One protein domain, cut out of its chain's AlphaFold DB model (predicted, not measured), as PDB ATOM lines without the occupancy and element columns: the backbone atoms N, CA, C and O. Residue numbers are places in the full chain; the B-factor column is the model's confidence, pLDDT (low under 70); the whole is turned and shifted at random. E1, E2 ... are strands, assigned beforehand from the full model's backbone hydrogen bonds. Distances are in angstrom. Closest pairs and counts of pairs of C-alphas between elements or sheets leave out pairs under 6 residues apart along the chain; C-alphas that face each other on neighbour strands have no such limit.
ATOM      1  N   GLU A 653     130.390 181.239 184.163       95.19
ATOM      2  CA  GLU A 653     131.763 180.989 184.596       95.19
ATOM      3  C   GLU A 653     131.847 179.567 185.162       95.19
ATOM      4  O   GLU A 653     131.057 179.197 186.039       95.19
ATOM      5  N   LEU A 654     132.817 178.780 184.694       94.75
ATOM      6  CA  LEU A 654     133.133 177.469 185.251       94.75
ATOM      7  C   LEU A 654     134.047 177.659 186.465       94.75
ATOM      8  O   LEU A 654     135.109 178.276 186.384       94.75
ATOM      9  N   VAL A 655     133.632 177.155 187.618       94.19
ATOM     10  CA  VAL A 655     134.314 177.364 188.897       94.19
ATOM     11  C   VAL A 655     134.909 176.047 189.360       94.19
ATOM     12  O   VAL A 655     134.179 175.079 189.515       94.19
ATOM     13  N   PHE A 656     136.215 176.014 189.615       92.06
ATOM     14  CA  PHE A 656     136.906 174.847 190.150       92.06
ATOM     15  C   PHE A 656     137.126 174.985 191.651       92.06
ATOM     16  O   PHE A 656     137.488 176.045 192.180       92.06
ATOM     17  N   TYR A 657     136.932 173.867 192.325       87.50
ATOM     18  CA  TYR A 657     136.699 173.790 193.748       87.50
ATOM     19  C   TYR A 657     137.672 172.825 194.421       87.50
ATOM     20  O   TYR A 657     137.924 171.725 193.940       87.50
ATOM     21  N   ASN A 658     138.186 173.221 195.583       81.06
ATOM     22  CA  ASN A 658     139.064 172.402 196.406       81.06
ATOM     23  C   ASN A 658     138.283 171.921 197.649       81.06
ATOM     24  O   ASN A 658     138.203 172.654 198.635       81.06
ATOM     25  N   GLY A 659     137.659 170.729 197.634       67.12
ATOM     26  CA  GLY A 659     136.927 170.227 198.820       67.12
ATOM     27  C   GLY A 659     136.495 168.756 198.793       67.12
ATOM     28  O   GLY A 659     136.155 168.247 197.736       67.12
ATOM     29  N   PRO A 660     136.493 168.053 199.943       59.97
ATOM     30  CA  PRO A 660     136.310 166.602 200.028       59.97
ATOM     31  C   PRO A 660     134.984 166.154 199.403       59.97
ATOM     32  O   PRO A 660     133.901 166.478 199.884       59.97
ATOM     33  N   GLY A 661     135.083 165.374 198.328       54.22
ATOM     34  CA  GLY A 661     134.011 165.197 197.357       54.22
ATOM     35  C   GLY A 661     132.743 164.461 197.789       54.22
ATOM     36  O   GLY A 661     131.941 164.184 196.905       54.22
ATOM     37  N   ASN A 662     132.540 164.112 199.063       53.47
ATOM     38  CA  ASN A 662     131.479 163.171 199.448       53.47
ATOM     39  C   ASN A 662     130.536 163.601 200.577       53.47
ATOM     40  O   ASN A 662     129.585 162.868 200.839       53.47
ATOM     41  N   SER A 663     130.721 164.732 201.263       47.84
ATOM     42  CA  SER A 663     129.813 165.012 202.382       47.84
ATOM     43  C   SER A 663     129.680 166.480 202.750       47.84
ATOM     44  O   SER A 663     130.548 167.042 203.410       47.84
ATOM     45  N   SER A 664     128.486 167.004 202.469       52.56
ATOM     46  CA  SER A 664     127.882 168.205 203.053       52.56
ATOM     47  C   SER A 664     128.545 169.540 202.703       52.56
ATOM     48  O   SER A 664     129.724 169.612 202.389       52.56
ATOM     49  N   ASN A 665     127.734 170.596 202.751       53.81
ATOM     50  CA  ASN A 665     127.988 171.991 202.367       53.81
ATOM     51  C   ASN A 665     129.122 172.703 203.154       53.81
ATOM     52  O   ASN A 665     129.046 173.906 203.412       53.81
ATOM     53  N   GLU A 666     130.146 171.985 203.614       56.50
ATOM     54  CA  GLU A 666     131.298 172.543 204.312       56.50
ATOM     55  C   GLU A 666     132.292 173.134 203.304       56.50
ATOM     56  O   GLU A 666     133.127 172.438 202.738       56.50
ATOM     57  N   LEU A 667     132.132 174.446 203.096       50.31
ATOM     58  CA  LEU A 667     133.081 175.429 202.554       50.31
ATOM     59  C   LEU A 667     134.187 174.857 201.664       50.31
ATOM     60  O   LEU A 667     135.297 174.558 202.104       50.31
ATOM     61  N   VAL A 668     133.858 174.795 200.383       69.88
ATOM     62  CA  VAL A 668     134.772 174.474 199.303       69.88
ATOM     63  C   VAL A 668     135.452 175.762 198.836       69.88
ATOM     64  O   VAL A 668     134.771 176.715 198.451       69.88
ATOM     65  N   ASP A 669     136.784 175.820 198.884       83.12
ATOM     66  CA  ASP A 669     137.517 176.995 198.405       83.12
ATOM     67  C   ASP A 669     137.591 176.961 196.876       83.12
ATOM     68  O   ASP A 669     138.066 175.996 196.272       83.12
ATOM     69  N   VAL A 670     137.128 178.035 196.239       87.81
ATOM     70  CA  VAL A 670     137.306 178.245 194.800       87.81
ATOM     71  C   VAL A 670     138.780 178.526 194.534       87.81
ATOM     72  O   VAL A 670     139.305 179.531 195.018       87.81
ATOM     73  N   TYR A 671     139.441 177.673 193.752       89.31
ATOM     74  CA  TYR A 671     140.847 177.877 193.383       89.31
ATOM     75  C   TYR A 671     141.030 178.337 191.933       89.31
ATOM     76  O   TYR A 671     142.061 178.935 191.619       89.31
ATOM     77  N   LYS A 672     140.035 178.120 191.063       93.50
ATOM     78  CA  LYS A 672     140.064 178.580 189.670       93.50
ATOM     79  C   LYS A 672     138.674 178.997 189.206       93.50
ATOM     80  O   LYS A 672     137.680 178.397 189.596       93.50
ATOM     81  N   VAL A 673     138.613 180.025 188.371       95.56
ATOM     82  CA  VAL A 673     137.410 180.417 187.629       95.56
ATOM     83  C   VAL A 673     137.833 180.552 186.175       95.56
ATOM     84  O   VAL A 673     138.842 181.201 185.905       95.56
ATOM     85  N   ILE A 674     137.101 179.899 185.283       95.75
ATOM     86  CA  ILE A 674     137.360 179.801 183.851       95.75
ATOM     87  C   ILE A 674     136.167 180.402 183.116       95.75
ATOM     88  O   ILE A 674     135.015 180.072 183.409       95.75
ATOM     89  N   LYS A 675     136.446 181.295 182.172       94.06
ATOM     90  CA  LYS A 675     135.472 181.808 181.208       94.06
ATOM     91  C   LYS A 675     135.614 181.064 179.881       94.06
ATOM     92  O   LYS A 675     136.663 180.464 179.640       94.06
ATOM     93  N   PRO A 676     134.595 181.115 179.008       91.38
ATOM     94  CA  PRO A 676     134.713 180.574 177.661       91.38
ATOM     95  C   PRO A 676     135.993 181.055 176.957       91.38
ATOM     96  O   PRO A 676     136.290 182.251 176.941       91.38
ATOM     97  N   ASN A 677     136.720 180.111 176.362       89.44
ATOM     98  CA  ASN A 677     138.003 180.241 175.664       89.44
ATOM     99  C   ASN A 677     139.235 180.536 176.540       89.44
ATOM    100  O   ASN A 677     140.343 180.661 176.006       89.44
ATOM    101  N   ASP A 678     139.102 180.602 177.868       95.12
ATOM    102  CA  ASP A 678     140.272 180.688 178.746       95.12
ATOM    103  C   ASP A 678     141.134 179.415 178.644       95.12
ATOM    104  O   ASP A 678     140.665 178.318 178.327       95.12
ATOM    105  N   SER A 679     142.426 179.548 178.951       96.38
ATOM    106  CA  SER A 679     143.321 178.396 179.067       96.38
ATOM    107  C   SER A 679     143.098 177.638 180.375       96.38
ATOM    108  O   SER A 679     143.151 178.204 181.474       96.38
ATOM    109  N   LEU A 680     142.937 176.323 180.270       96.44
ATOM    110  CA  LEU A 680     142.724 175.420 181.388       96.44
ATOM    111  C   LEU A 680     143.823 174.358 181.429       96.44
ATOM    112  O   LEU A 680     143.788 173.394 180.687       96.44
ATOM    113  N   THR A 681     144.770 174.489 182.354       96.25
ATOM    114  CA  THR A 681     145.633 173.363 182.739       96.25
ATOM    115  C   THR A 681     144.999 172.568 183.878       96.25
ATOM    116  O   THR A 681     144.653 173.171 184.902       96.25
ATOM    117  N   VAL A 682     144.889 171.254 183.689       95.06
ATOM    118  CA  VAL A 682     144.491 170.228 184.671       95.06
ATOM    119  C   VAL A 682     145.556 169.133 184.687       95.06
ATOM    120  O   VAL A 682     146.382 169.071 183.778       95.06
ATOM    121  N   TYR A 683     145.593 168.283 185.707       95.25
ATOM    122  CA  TYR A 683     146.556 167.181 185.765       95.25
ATOM    123  C   TYR A 683     145.927 165.885 185.266       95.25
ATOM    124  O   TYR A 683     144.766 165.613 185.560       95.25
ATOM    125  N   ASN A 684     146.710 165.099 184.527       95.12
ATOM    126  CA  ASN A 684     146.257 163.831 183.969       95.12
ATOM    127  C   ASN A 684     145.820 162.866 185.080       95.12
ATOM    128  O   ASN A 684     146.531 162.726 186.080       95.12
ATOM    129  N   ASP A 685     144.687 162.195 184.874       90.50
ATOM    130  CA  ASP A 685     144.144 161.164 185.759       90.50
ATOM    131  C   ASP A 685     143.786 161.688 187.163       90.50
ATOM    132  O   ASP A 685     143.964 161.037 188.200       90.50
ATOM    133  N   ILE A 686     143.303 162.935 187.218       88.38
ATOM    134  CA  ILE A 686     142.819 163.555 188.449       88.38
ATOM    135  C   ILE A 686     141.411 164.126 188.259       88.38
ATOM    136  O   ILE A 686     141.156 164.937 187.374       88.38
ATOM    137  N   TYR A 687     140.505 163.741 189.161       88.81
ATOM    138  CA  TYR A 687     139.176 164.334 189.270       88.81
ATOM    139  C   TYR A 687     139.226 165.777 189.764       88.81
ATOM    140  O   TYR A 687     139.725 166.051 190.868       88.81
ATOM    141  N   GLU A 688     138.568 166.647 189.005       89.50
ATOM    142  CA  GLU A 688     138.310 168.032 189.366       89.50
ATOM    143  C   GLU A 688     136.867 168.216 189.822       89.50
ATOM    144  O   GLU A 688     135.930 167.672 189.238       89.50
ATOM    145  N   HIS A 689     136.675 169.007 190.877       88.38
ATOM    146  CA  HIS A 689     135.347 169.438 191.293       88.38
ATOM    147  C   HIS A 689     135.015 170.760 190.615       88.38
ATOM    148  O   HIS A 689     135.710 171.755 190.826       88.38
ATOM    149  N   VAL A 690     133.941 170.780 189.834       91.44
ATOM    150  CA  VAL A 690     133.501 171.946 189.070       91.44
ATOM    151  C   VAL A 690     132.086 172.356 189.451       91.44
ATOM    152  O   VAL A 690     131.258 171.525 189.804       91.44
ATOM    153  N   GLY A 691     131.781 173.640 189.363       93.44
ATOM    154  CA  GLY A 691     130.425 174.173 189.434       93.44
ATOM    155  C   GLY A 691     130.265 175.323 188.451       93.44
ATOM    156  O   GLY A 691     131.214 175.694 187.761       93.44
ATOM    157  N   LEU A 692     129.069 175.895 188.392       94.19
ATOM    158  CA  LEU A 692     128.751 176.986 187.478       94.19
ATOM    159  C   LEU A 692     128.350 178.239 188.255       94.19
ATOM    160  O   LEU A 692     127.694 178.173 189.300       94.19
ATOM    161  N   ARG A 693     128.711 179.400 187.711       94.94
ATOM    162  CA  ARG A 693     128.114 180.685 188.079       94.94
ATOM    163  C   ARG A 693     127.418 181.290 186.883       94.94
ATOM    164  O   ARG A 693     128.035 181.411 185.836       94.94
ATOM    165  N   LEU A 694     126.182 181.729 187.069       93.88
ATOM    166  CA  LEU A 694     125.442 182.517 186.095       93.88
ATOM    167  C   LEU A 694     125.396 183.962 186.590       93.88
ATOM    168  O   LEU A 694     124.848 184.236 187.655       93.88
ATOM    169  N   ASN A 695     126.000 184.889 185.842       89.56
ATOM    170  CA  ASN A 695     126.057 186.310 186.217       89.56
ATOM    171  C   ASN A 695     126.670 186.547 187.616       89.56
ATOM    172  O   ASN A 695     126.258 187.436 188.362       89.56
ATOM    173  N   GLY A 696     127.668 185.732 187.974       91.38
ATOM    174  CA  GLY A 696     128.366 185.789 189.260       91.38
ATOM    175  C   GLY A 696     127.659 185.084 190.425       91.38
ATOM    176  O   GLY A 696     128.249 184.988 191.502       91.38
ATOM    177  N   GLU A 697     126.446 184.559 190.232       92.81
ATOM    178  CA  GLU A 697     125.722 183.774 191.239       92.81
ATOM    179  C   GLU A 697     125.916 182.272 191.001       92.81
ATOM    180  O   GLU A 697     125.771 181.796 189.880       92.81
ATOM    181  N   THR A 698     126.256 181.516 192.049       91.56
ATOM    182  CA  THR A 698     126.407 180.053 191.962       91.56
ATOM    183  C   THR A 698     125.063 179.396 191.656       91.56
ATOM    184  O   THR A 698     124.078 179.662 192.345       91.56
ATOM    185  N   VAL A 699     125.043 178.493 190.677       92.38
ATOM    186  CA  VAL A 699     123.883 177.651 190.356       92.38
ATOM    187  C   VAL A 699     124.138 176.204 190.782       92.38
ATOM    188  O   VAL A 699     125.280 175.770 190.921       92.38
ATOM    189  N   GLN A 700     123.067 175.454 191.026       91.31
ATOM    190  CA  GLN A 700     123.137 174.003 191.208       91.31
ATOM    191  C   GLN A 700     123.482 173.326 189.881       91.31
ATOM    192  O   GLN A 700     122.875 173.645 188.858       91.31
ATOM    193  N   VAL A 701     124.410 172.377 189.917       88.75
ATOM    194  CA  VAL A 701     124.894 171.623 188.760       88.75
ATOM    195  C   VAL A 701     124.579 170.131 188.869       88.75
ATOM    196  O   VAL A 701     124.379 169.602 189.968       88.75
ATOM    197  N   TRP A 702     124.559 169.459 187.718       82.88
ATOM    198  CA  TRP A 702     124.381 168.015 187.563       82.88
ATOM    199  C   TRP A 702     125.422 167.472 186.565       82.88
ATOM    200  O   TRP A 702     125.737 168.153 185.591       82.88
ATOM    201  N   ASN A 703     125.971 166.274 186.799       66.31
ATOM    202  CA  ASN A 703     126.754 165.548 185.779       66.31
ATOM    203  C   ASN A 703     126.103 164.209 185.391       66.31
ATOM    204  O   ASN A 703     126.148 163.854 184.230       66.31
ATOM    205  N   ASN A 704     125.403 163.515 186.300       58.88
ATOM    206  CA  ASN A 704     124.705 162.260 185.981       58.88
ATOM    207  C   ASN A 704     123.388 162.137 186.748       58.88
ATOM    208  O   ASN A 704     123.399 162.333 187.963       58.88
ATOM    209  N   LEU A 705     122.311 161.719 186.063       50.06
ATOM    210  CA  LEU A 705     120.897 161.644 186.503       50.06
ATOM    211  C   LEU A 705     120.617 160.973 187.872       50.06
ATOM    212  O   LEU A 705     119.499 161.041 188.375       50.06
ATOM    213  N   VAL A 706     121.611 160.347 188.499       48.03
ATOM    214  CA  VAL A 706     121.481 159.614 189.769       48.03
ATOM    215  C   VAL A 706     121.847 160.477 190.985       48.03
ATOM    216  O   VAL A 706     121.295 160.304 192.072       48.03
ATOM    217  N   GLU A 707     122.756 161.445 190.835       56.25
ATOM    218  CA  GLU A 707     123.174 162.299 191.951       56.25
ATOM    219  C   GLU A 707     122.345 163.584 191.975       56.25
ATOM    220  O   GLU A 707     122.570 164.459 191.153       56.25
ATOM    221  N   GLY A 708     121.387 163.723 192.900       54.22
ATOM    222  CA  GLY A 708     120.554 164.935 193.012       54.22
ATOM    223  C   GLY A 708     121.351 166.259 193.036       54.22
ATOM    224  O   GLY A 708     122.555 166.245 193.290       54.22
ATOM    225  N   PRO A 709     120.696 167.415 192.811       61.94
ATOM    226  CA  PRO A 709     121.358 168.699 192.556       61.94
ATOM    227  C   PRO A 709     122.353 169.087 193.658       61.94
ATOM    228  O   PRO A 709     122.034 169.021 194.850       61.94
ATOM    229  N   ARG A 710     123.559 169.501 193.247       77.25
ATOM    230  CA  ARG A 710     124.660 169.921 194.130       77.25
ATOM    231  C   ARG A 710     125.263 171.240 193.648       77.25
ATOM    232  O   ARG A 710     125.136 171.609 192.490       77.25
ATOM    233  N   GLU A 711     125.993 171.934 194.522       80.12
ATOM    234  CA  GLU A 711     126.765 173.132 194.137       80.12
ATOM    235  C   GLU A 711     127.972 172.804 193.243       80.12
ATOM    236  O   GLU A 711     128.506 173.687 192.577       80.12
ATOM    237  N   THR A 712     128.417 171.542 193.237       82.12
ATOM    238  CA  THR A 712     129.548 171.071 192.430       82.12
ATOM    239  C   THR A 712     129.290 169.667 191.894       82.12
ATOM    240  O   THR A 712     128.534 168.894 192.488       82.12
ATOM    241  N   THR A 713     129.971 169.323 190.810       86.94
ATOM    242  CA  THR A 713     130.045 167.996 190.215       86.94
ATOM    243  C   THR A 713     131.498 167.619 189.911       86.94
ATOM    244  O   THR A 713     132.386 168.462 190.027       86.94
ATOM    245  N   ARG A 714     131.778 166.355 189.583       87.44
ATOM    246  CA  ARG A 714     133.134 165.884 189.253       87.44
ATOM    247  C   ARG A 714     133.316 165.790 187.752       87.44
ATOM    248  O   ARG A 714     132.468 165.194 187.108       87.44
ATOM    249  N   ILE A 715     134.428 166.290 187.230       89.75
ATOM    250  CA  ILE A 715     134.870 166.028 185.858       89.75
ATOM    251  C   ILE A 715     136.199 165.291 185.919       89.75
ATOM    252  O   ILE A 715     137.068 165.613 186.734       89.75
ATOM    253  N   TYR A 716     136.318 164.274 185.078       90.06
ATOM    254  CA  TYR A 716     137.517 163.476 184.926       90.06
ATOM    255  C   TYR A 716     138.255 163.912 183.662       90.06
ATOM    256  O   TYR A 716     137.643 164.035 182.603       90.06
ATOM    257  N   PHE A 717     139.552 164.178 183.796       91.12
ATOM    258  CA  PHE A 717     140.422 164.540 182.684       91.12
ATOM    259  C   PHE A 717     141.515 163.482 182.556       91.12
ATOM    260  O   PHE A 717     142.382 163.373 183.429       91.12
ATOM    261  N   SER A 718     141.479 162.718 181.468       92.44
ATOM    262  CA  SER A 718     142.469 161.691 181.159       92.44
ATOM    263  C   SER A 718     143.059 161.889 179.770       92.44
ATOM    264  O   SER A 718     142.449 162.455 178.866       92.44
ATOM    265  N   GLY A 719     144.290 161.426 179.613       92.12
ATOM    266  CA  GLY A 719     144.980 161.334 178.339       92.12
ATOM    267  C   GLY A 719     146.156 160.368 178.436       92.12
ATOM    268  O   GLY A 719     146.429 159.804 179.497       92.12
ATOM    269  N   GLU A 720     146.882 160.178 177.337       91.69
ATOM    270  CA  GLU A 720     148.040 159.284 177.320       91.69
ATOM    271  C   GLU A 720     149.107 159.681 178.358       91.69
ATOM    272  O   GLU A 720     149.502 160.845 178.496       91.69
ATOM    273  N   PHE A 721     149.621 158.680 179.072       92.06
ATOM    274  CA  PHE A 721     150.697 158.841 180.044       92.06
ATOM    275  C   PHE A 721     152.063 158.884 179.353       92.06
ATOM    276  O   PHE A 721     152.778 157.884 179.267       92.06
ATOM    277  N   ILE A 722     152.420 160.069 178.867       94.00
ATOM    278  CA  ILE A 722     153.693 160.357 178.195       94.00
ATOM    279  C   ILE A 722     154.471 161.456 178.927       94.00
ATOM    280  O   ILE A 722     154.010 162.036 179.909       94.00
ATOM    281  N   ALA A 723     155.701 161.734 178.488       93.50
ATOM    282  CA  ALA A 723     156.533 162.752 179.128       93.50
ATOM    283  C   ALA A 723     156.029 164.178 178.857       93.50
ATOM    284  O   ALA A 723     156.252 165.068 179.683       93.50
ATOM    285  N   GLU A 724     155.389 164.400 177.714       97.19
ATOM    286  CA  GLU A 724     154.834 165.667 177.249       97.19
ATOM    287  C   GLU A 724     153.420 165.917 177.796       97.19
ATOM    288  O   GLU A 724     152.694 164.986 178.129       97.19
ATOM    289  N   ASP A 725     153.024 167.185 177.905       97.38
ATOM    290  CA  ASP A 725     151.631 167.546 178.202       97.38
ATOM    291  C   ASP A 725     150.783 167.426 176.922       97.38
ATOM    292  O   ASP A 725     151.311 167.563 175.816       97.38
ATOM    293  N   ILE A 726     149.485 167.164 177.072       97.31
ATOM    294  CA  ILE A 726     148.538 167.049 175.953       97.31
ATOM    295  C   ILE A 726     147.791 168.375 175.831       97.31
ATOM    296  O   ILE A 726     147.248 168.866 176.818       97.31
ATOM    297  N   GLU A 727     147.774 168.957 174.635       97.31
ATOM    298  CA  GLU A 727     147.074 170.210 174.338       97.31
ATOM    299  C   GLU A 727     145.849 169.926 173.460       97.31
ATOM    300  O   GLU A 727     145.974 169.260 172.432       97.31
ATOM    301  N   ASP A 728     144.693 170.457 173.852       95.88
ATOM    302  CA  ASP A 728     143.455 170.444 173.071       95.88
ATOM    303  C   ASP A 728     142.841 171.852 173.081       95.88
ATOM    304  O   ASP A 728     142.350 172.337 174.102       95.88
ATOM    305  N   THR A 729     142.943 172.553 171.951       93.06
ATOM    306  CA  THR A 729     142.522 173.957 171.828       93.06
ATOM    307  C   THR A 729     141.020 174.134 171.661       93.06
ATOM    308  O   THR A 729     140.529 175.242 171.853       93.06
ATOM    309  N   ASP A 730     140.303 173.064 171.324       89.31
ATOM    310  CA  ASP A 730     138.877 173.105 170.992       89.31
ATOM    311  C   ASP A 730     138.045 172.271 171.983       89.31
ATOM    312  O   ASP A 730     136.908 171.893 171.697       89.31
ATOM    313  N   TYR A 731     138.605 171.983 173.163       93.19
ATOM    314  CA  TYR A 731     137.942 171.170 174.172       93.19
ATOM    315  C   TYR A 731     136.723 171.892 174.751       93.19
ATOM    316  O   TYR A 731     136.793 173.056 175.153       93.19
ATOM    317  N   VAL A 732     135.602 171.182 174.862       92.38
ATOM    318  CA  VAL A 732     134.354 171.710 175.419       92.38
ATOM    319  C   VAL A 732     134.037 170.992 176.721       92.38
ATOM    320  O   VAL A 732     133.947 169.768 176.767       92.38
ATOM    321  N   ILE A 733     133.866 171.761 177.798       93.44
ATOM    322  CA  ILE A 733     133.401 171.233 179.079       93.44
ATOM    323  C   ILE A 733     131.885 171.368 179.151       93.44
ATOM    324  O   ILE A 733     131.367 172.483 179.197       93.44
ATOM    325  N   GLU A 734     131.189 170.238 179.223       92.75
ATOM    326  CA  GLU A 734     129.739 170.192 179.392       92.75
ATOM    327  C   GLU A 734     129.367 170.047 180.874       92.75
ATOM    328  O   GLU A 734     129.857 169.162 181.580       92.75
ATOM    329  N   VAL A 735     128.497 170.932 181.367       92.06
ATOM    330  CA  VAL A 735     127.930 170.862 182.723       92.06
ATOM    331  C   VAL A 735     126.450 171.221 182.664       92.06
ATOM    332  O   VAL A 735     126.071 172.221 182.062       92.06
ATOM    333  N   TYR A 736     125.589 170.444 183.321       91.69
ATOM    334  CA  TYR A 736     124.160 170.747 183.357       91.69
ATOM    335  C   TYR A 736     123.828 171.712 184.501       91.69
ATOM    336  O   TYR A 736     124.062 171.403 185.670       91.69
ATOM    337  N   ASP A 737     123.250 172.872 184.187       93.06
ATOM    338  CA  ASP A 737     122.684 173.809 185.158       93.06
ATOM    339  C   ASP A 737     121.296 173.321 185.590       93.06
ATOM    340  O   ASP A 737     120.276 173.578 184.943       93.06
ATOM    341  N   ALA A 738     121.247 172.638 186.732       86.81
ATOM    342  CA  ALA A 738     120.016 172.126 187.315       86.81
ATOM    343  C   ALA A 738     119.091 173.235 187.845       86.81
ATOM    344  O   ALA A 738     117.889 173.012 187.975       86.81
ATOM    345  N   SER A 739     119.614 174.431 188.146       90.12
ATOM    346  CA  SER A 739     118.782 175.550 188.625       90.12
ATOM    347  C   SER A 739     117.922 176.134 187.514       90.12
ATOM    348  O   SER A 739     116.799 176.562 187.772       90.12
ATOM    349  N   ASN A 740     118.445 176.123 186.288       90.25
ATOM    350  CA  ASN A 740     117.774 176.657 185.105       90.25
ATOM    351  C   ASN A 740     117.341 175.569 184.108       90.25
ATOM    352  O   ASN A 740     116.744 175.893 183.089       90.25
ATOM    353  N   SER A 741     117.585 174.291 184.424       87.69
ATOM    354  CA  SER A 741     117.227 173.121 183.605       87.69
ATOM    355  C   SER A 741     117.776 173.179 182.175       87.69
ATOM    356  O   SER A 741     117.031 172.999 181.213       87.69
ATOM    357  N   ARG A 742     119.078 173.454 182.031       88.00
ATOM    358  CA  ARG A 742     119.746 173.526 180.722       88.00
ATOM    359  C   ARG A 742     121.171 172.983 180.754       88.00
ATOM    360  O   ARG A 742     121.858 173.113 181.765       88.00
ATOM    361  N   ALA A 743     121.614 172.407 179.638       87.31
ATOM    362  CA  ALA A 743     123.022 172.090 179.415       87.31
ATOM    363  C   ALA A 743     123.813 173.384 179.163       87.31
ATOM    364  O   ALA A 743     123.282 174.326 178.577       87.31
ATOM    365  N   VAL A 744     125.053 173.439 179.644       89.56
ATOM    366  CA  VAL A 744     125.971 174.567 179.453       89.56
ATOM    367  C   VAL A 744     127.280 174.027 178.897       89.56
ATOM    368  O   VAL A 744     127.884 173.147 179.516       89.56
ATOM    369  N   SER A 745     127.726 174.580 177.770       91.00
ATOM    370  CA  SER A 745     129.000 174.233 177.142       91.00
ATOM    371  C   SER A 745     130.010 175.349 177.385       91.00
ATOM    372  O   SER A 745     129.784 176.506 177.046       91.00
ATOM    373  N   VAL A 746     131.152 175.029 177.990       92.31
ATOM    374  CA  VAL A 746     132.227 175.998 178.233       92.31
ATOM    375  C   VAL A 746     133.442 175.586 177.401       92.31
ATOM    376  O   VAL A 746     134.187 174.702 177.832       92.31
ATOM    377  N   PRO A 747     133.661 176.186 176.212       91.44
ATOM    378  CA  PRO A 747     134.859 175.917 175.424       91.44
ATOM    379  C   PRO A 747     136.096 176.415 176.175       91.44
ATOM    380  O   PRO A 747     136.060 177.476 176.802       91.44
ATOM    381  N   VAL A 748     137.194 175.665 176.126       95.00
ATOM    382  CA  VAL A 748     138.450 175.969 176.818       95.00
ATOM    383  C   VAL A 748     139.651 175.551 175.975       95.00
ATOM    384  O   VAL A 748     139.614 174.558 175.260       95.00
ATOM    385  N   ASN A 749     140.764 176.268 176.135       95.31
ATOM    386  CA  ASN A 749     142.059 175.804 175.640       95.31
ATOM    387  C   ASN A 749     142.669 174.865 176.694       95.31
ATOM    388  O   ASN A 749     143.316 175.334 177.639       95.31
ATOM    389  N   LEU A 750     142.401 173.564 176.590       97.44
ATOM    390  CA  LEU A 750     142.772 172.551 177.577       97.44
ATOM    391  C   LEU A 750     144.244 172.131 177.440       97.44
ATOM    392  O   LEU A 750     144.760 171.869 176.356       97.44
ATOM    393  N   THR A 751     144.927 172.012 178.575       98.12
ATOM    394  CA  THR A 751     146.222 171.342 178.706       98.12
ATOM    395  C   THR A 751     146.117 170.281 179.794       98.12
ATOM    396  O   THR A 751     146.005 170.611 180.977       98.12
ATOM    397  N   ILE A 752     146.192 169.007 179.417       97.25
ATOM    398  CA  ILE A 752     146.266 167.891 180.360       97.25
ATOM    399  C   ILE A 752     147.742 167.669 180.698       97.25
ATOM    400  O   ILE A 752     148.537 167.197 179.882       97.25
ATOM    401  N   SER A 753     148.135 168.063 181.907       97.12
ATOM    402  CA  SER A 753     149.520 168.020 182.348       97.12
ATOM    403  C   SER A 753     149.919 166.629 182.828       97.12
ATOM    404  O   SER A 753     149.404 166.122 183.825       97.12
ATOM    405  N   ASN A 754     150.944 166.063 182.196       97.00
ATOM    406  CA  ASN A 754     151.597 164.815 182.593       97.00
ATOM    407  C   ASN A 754     152.667 165.037 183.686       97.00
ATOM    408  O   ASN A 754     153.676 164.331 183.784       97.00
ATOM    409  N   ALA A 755     152.477 166.041 184.547       95.94
ATOM    410  CA  ALA A 755     153.398 166.325 185.646       95.94
ATOM    411  C   ALA A 755     153.539 165.139 186.617       95.94
ATOM    412  O   ALA A 755     154.647 164.886 187.096       95.94
ATOM    413  N   GLY A 756     152.465 164.376 186.849       94.38
ATOM    414  CA  GLY A 756     152.478 163.138 187.632       94.38
ATOM    415  C   GLY A 756     153.393 162.072 187.038       94.38
ATOM    416  O   GLY A 756     154.272 161.562 187.732       94.38
TER     417      GLY A 756
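What this domain is: This is residues 653 to 756 of the 865 residues of an uncharacterized protein of Marisediminitalea aggregata (UniProt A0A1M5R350). Two strongly twisted sheets make a small strand sandwich, only partly face to face: the long bent hairpin E7 and E8 covers part of the sheet of E1, E2, E4, E5 and E6, and E3 runs beside the last part of E8. The printed part has 104 residues, with strands E1 to E8 in that order and no named helix: all strand. The first sheet is branched and antiparallel; the other is mixed, in the order E3, E8, E7. The whole is compact, with a radius of gyration of the C-alphas of 13.8 A and spans of 40 by 27 by 24 A.

Where its parts are: Find C-alpha 653 at (131.763, 180.989, 184.596); E1 runs from there to residue 658. Next come E2, residues 669 to 674, E3, residues 679 to 683, and E4, residues 686 to 694, 25.8 A long. Then read E5, residues 697 to 699, and E6, residues 713 to 717. E7, residues 726 to 737, is 28.3 A long and bends by 76 degrees at residue 729. E8, residues 742 to 753, is 30.3 A long, bends by 70 degrees at residue 749 and ends at C-alpha 753, (149.520, 168.020, 182.348).

How they stand to each other: Start at E4: E1 lies on one side, with N 655 and O 691 at 2.8 A, and E5 and E6 on the other, with N 694 and O 697 at 2.8 A and N 688 and O 715 at 2.9 A. E2 lies on one side of E1 and E4 on the other side; in the hairpin E1 and E2, N 656 and O 672 are 2.8 A apart. In the other sheet, look at N 744 and O 735, 2.9 A, in the hairpin E7 and E8, and at N 680 and O 749, 2.8 A, between parallel E3 and E8. Between the sheets, the closest C-alphas of E4 and E7 are Leu 692 and Asp 737, 7.2 A.

The domain as a whole: The two farthest C-alphas, of Ala 723 and Asn 740, are 41.6 A apart. The printed part has no cut, and the link E5 to E6 is long. Look for pLDDT under 70 at residues 659 to 668 and 703 to 709.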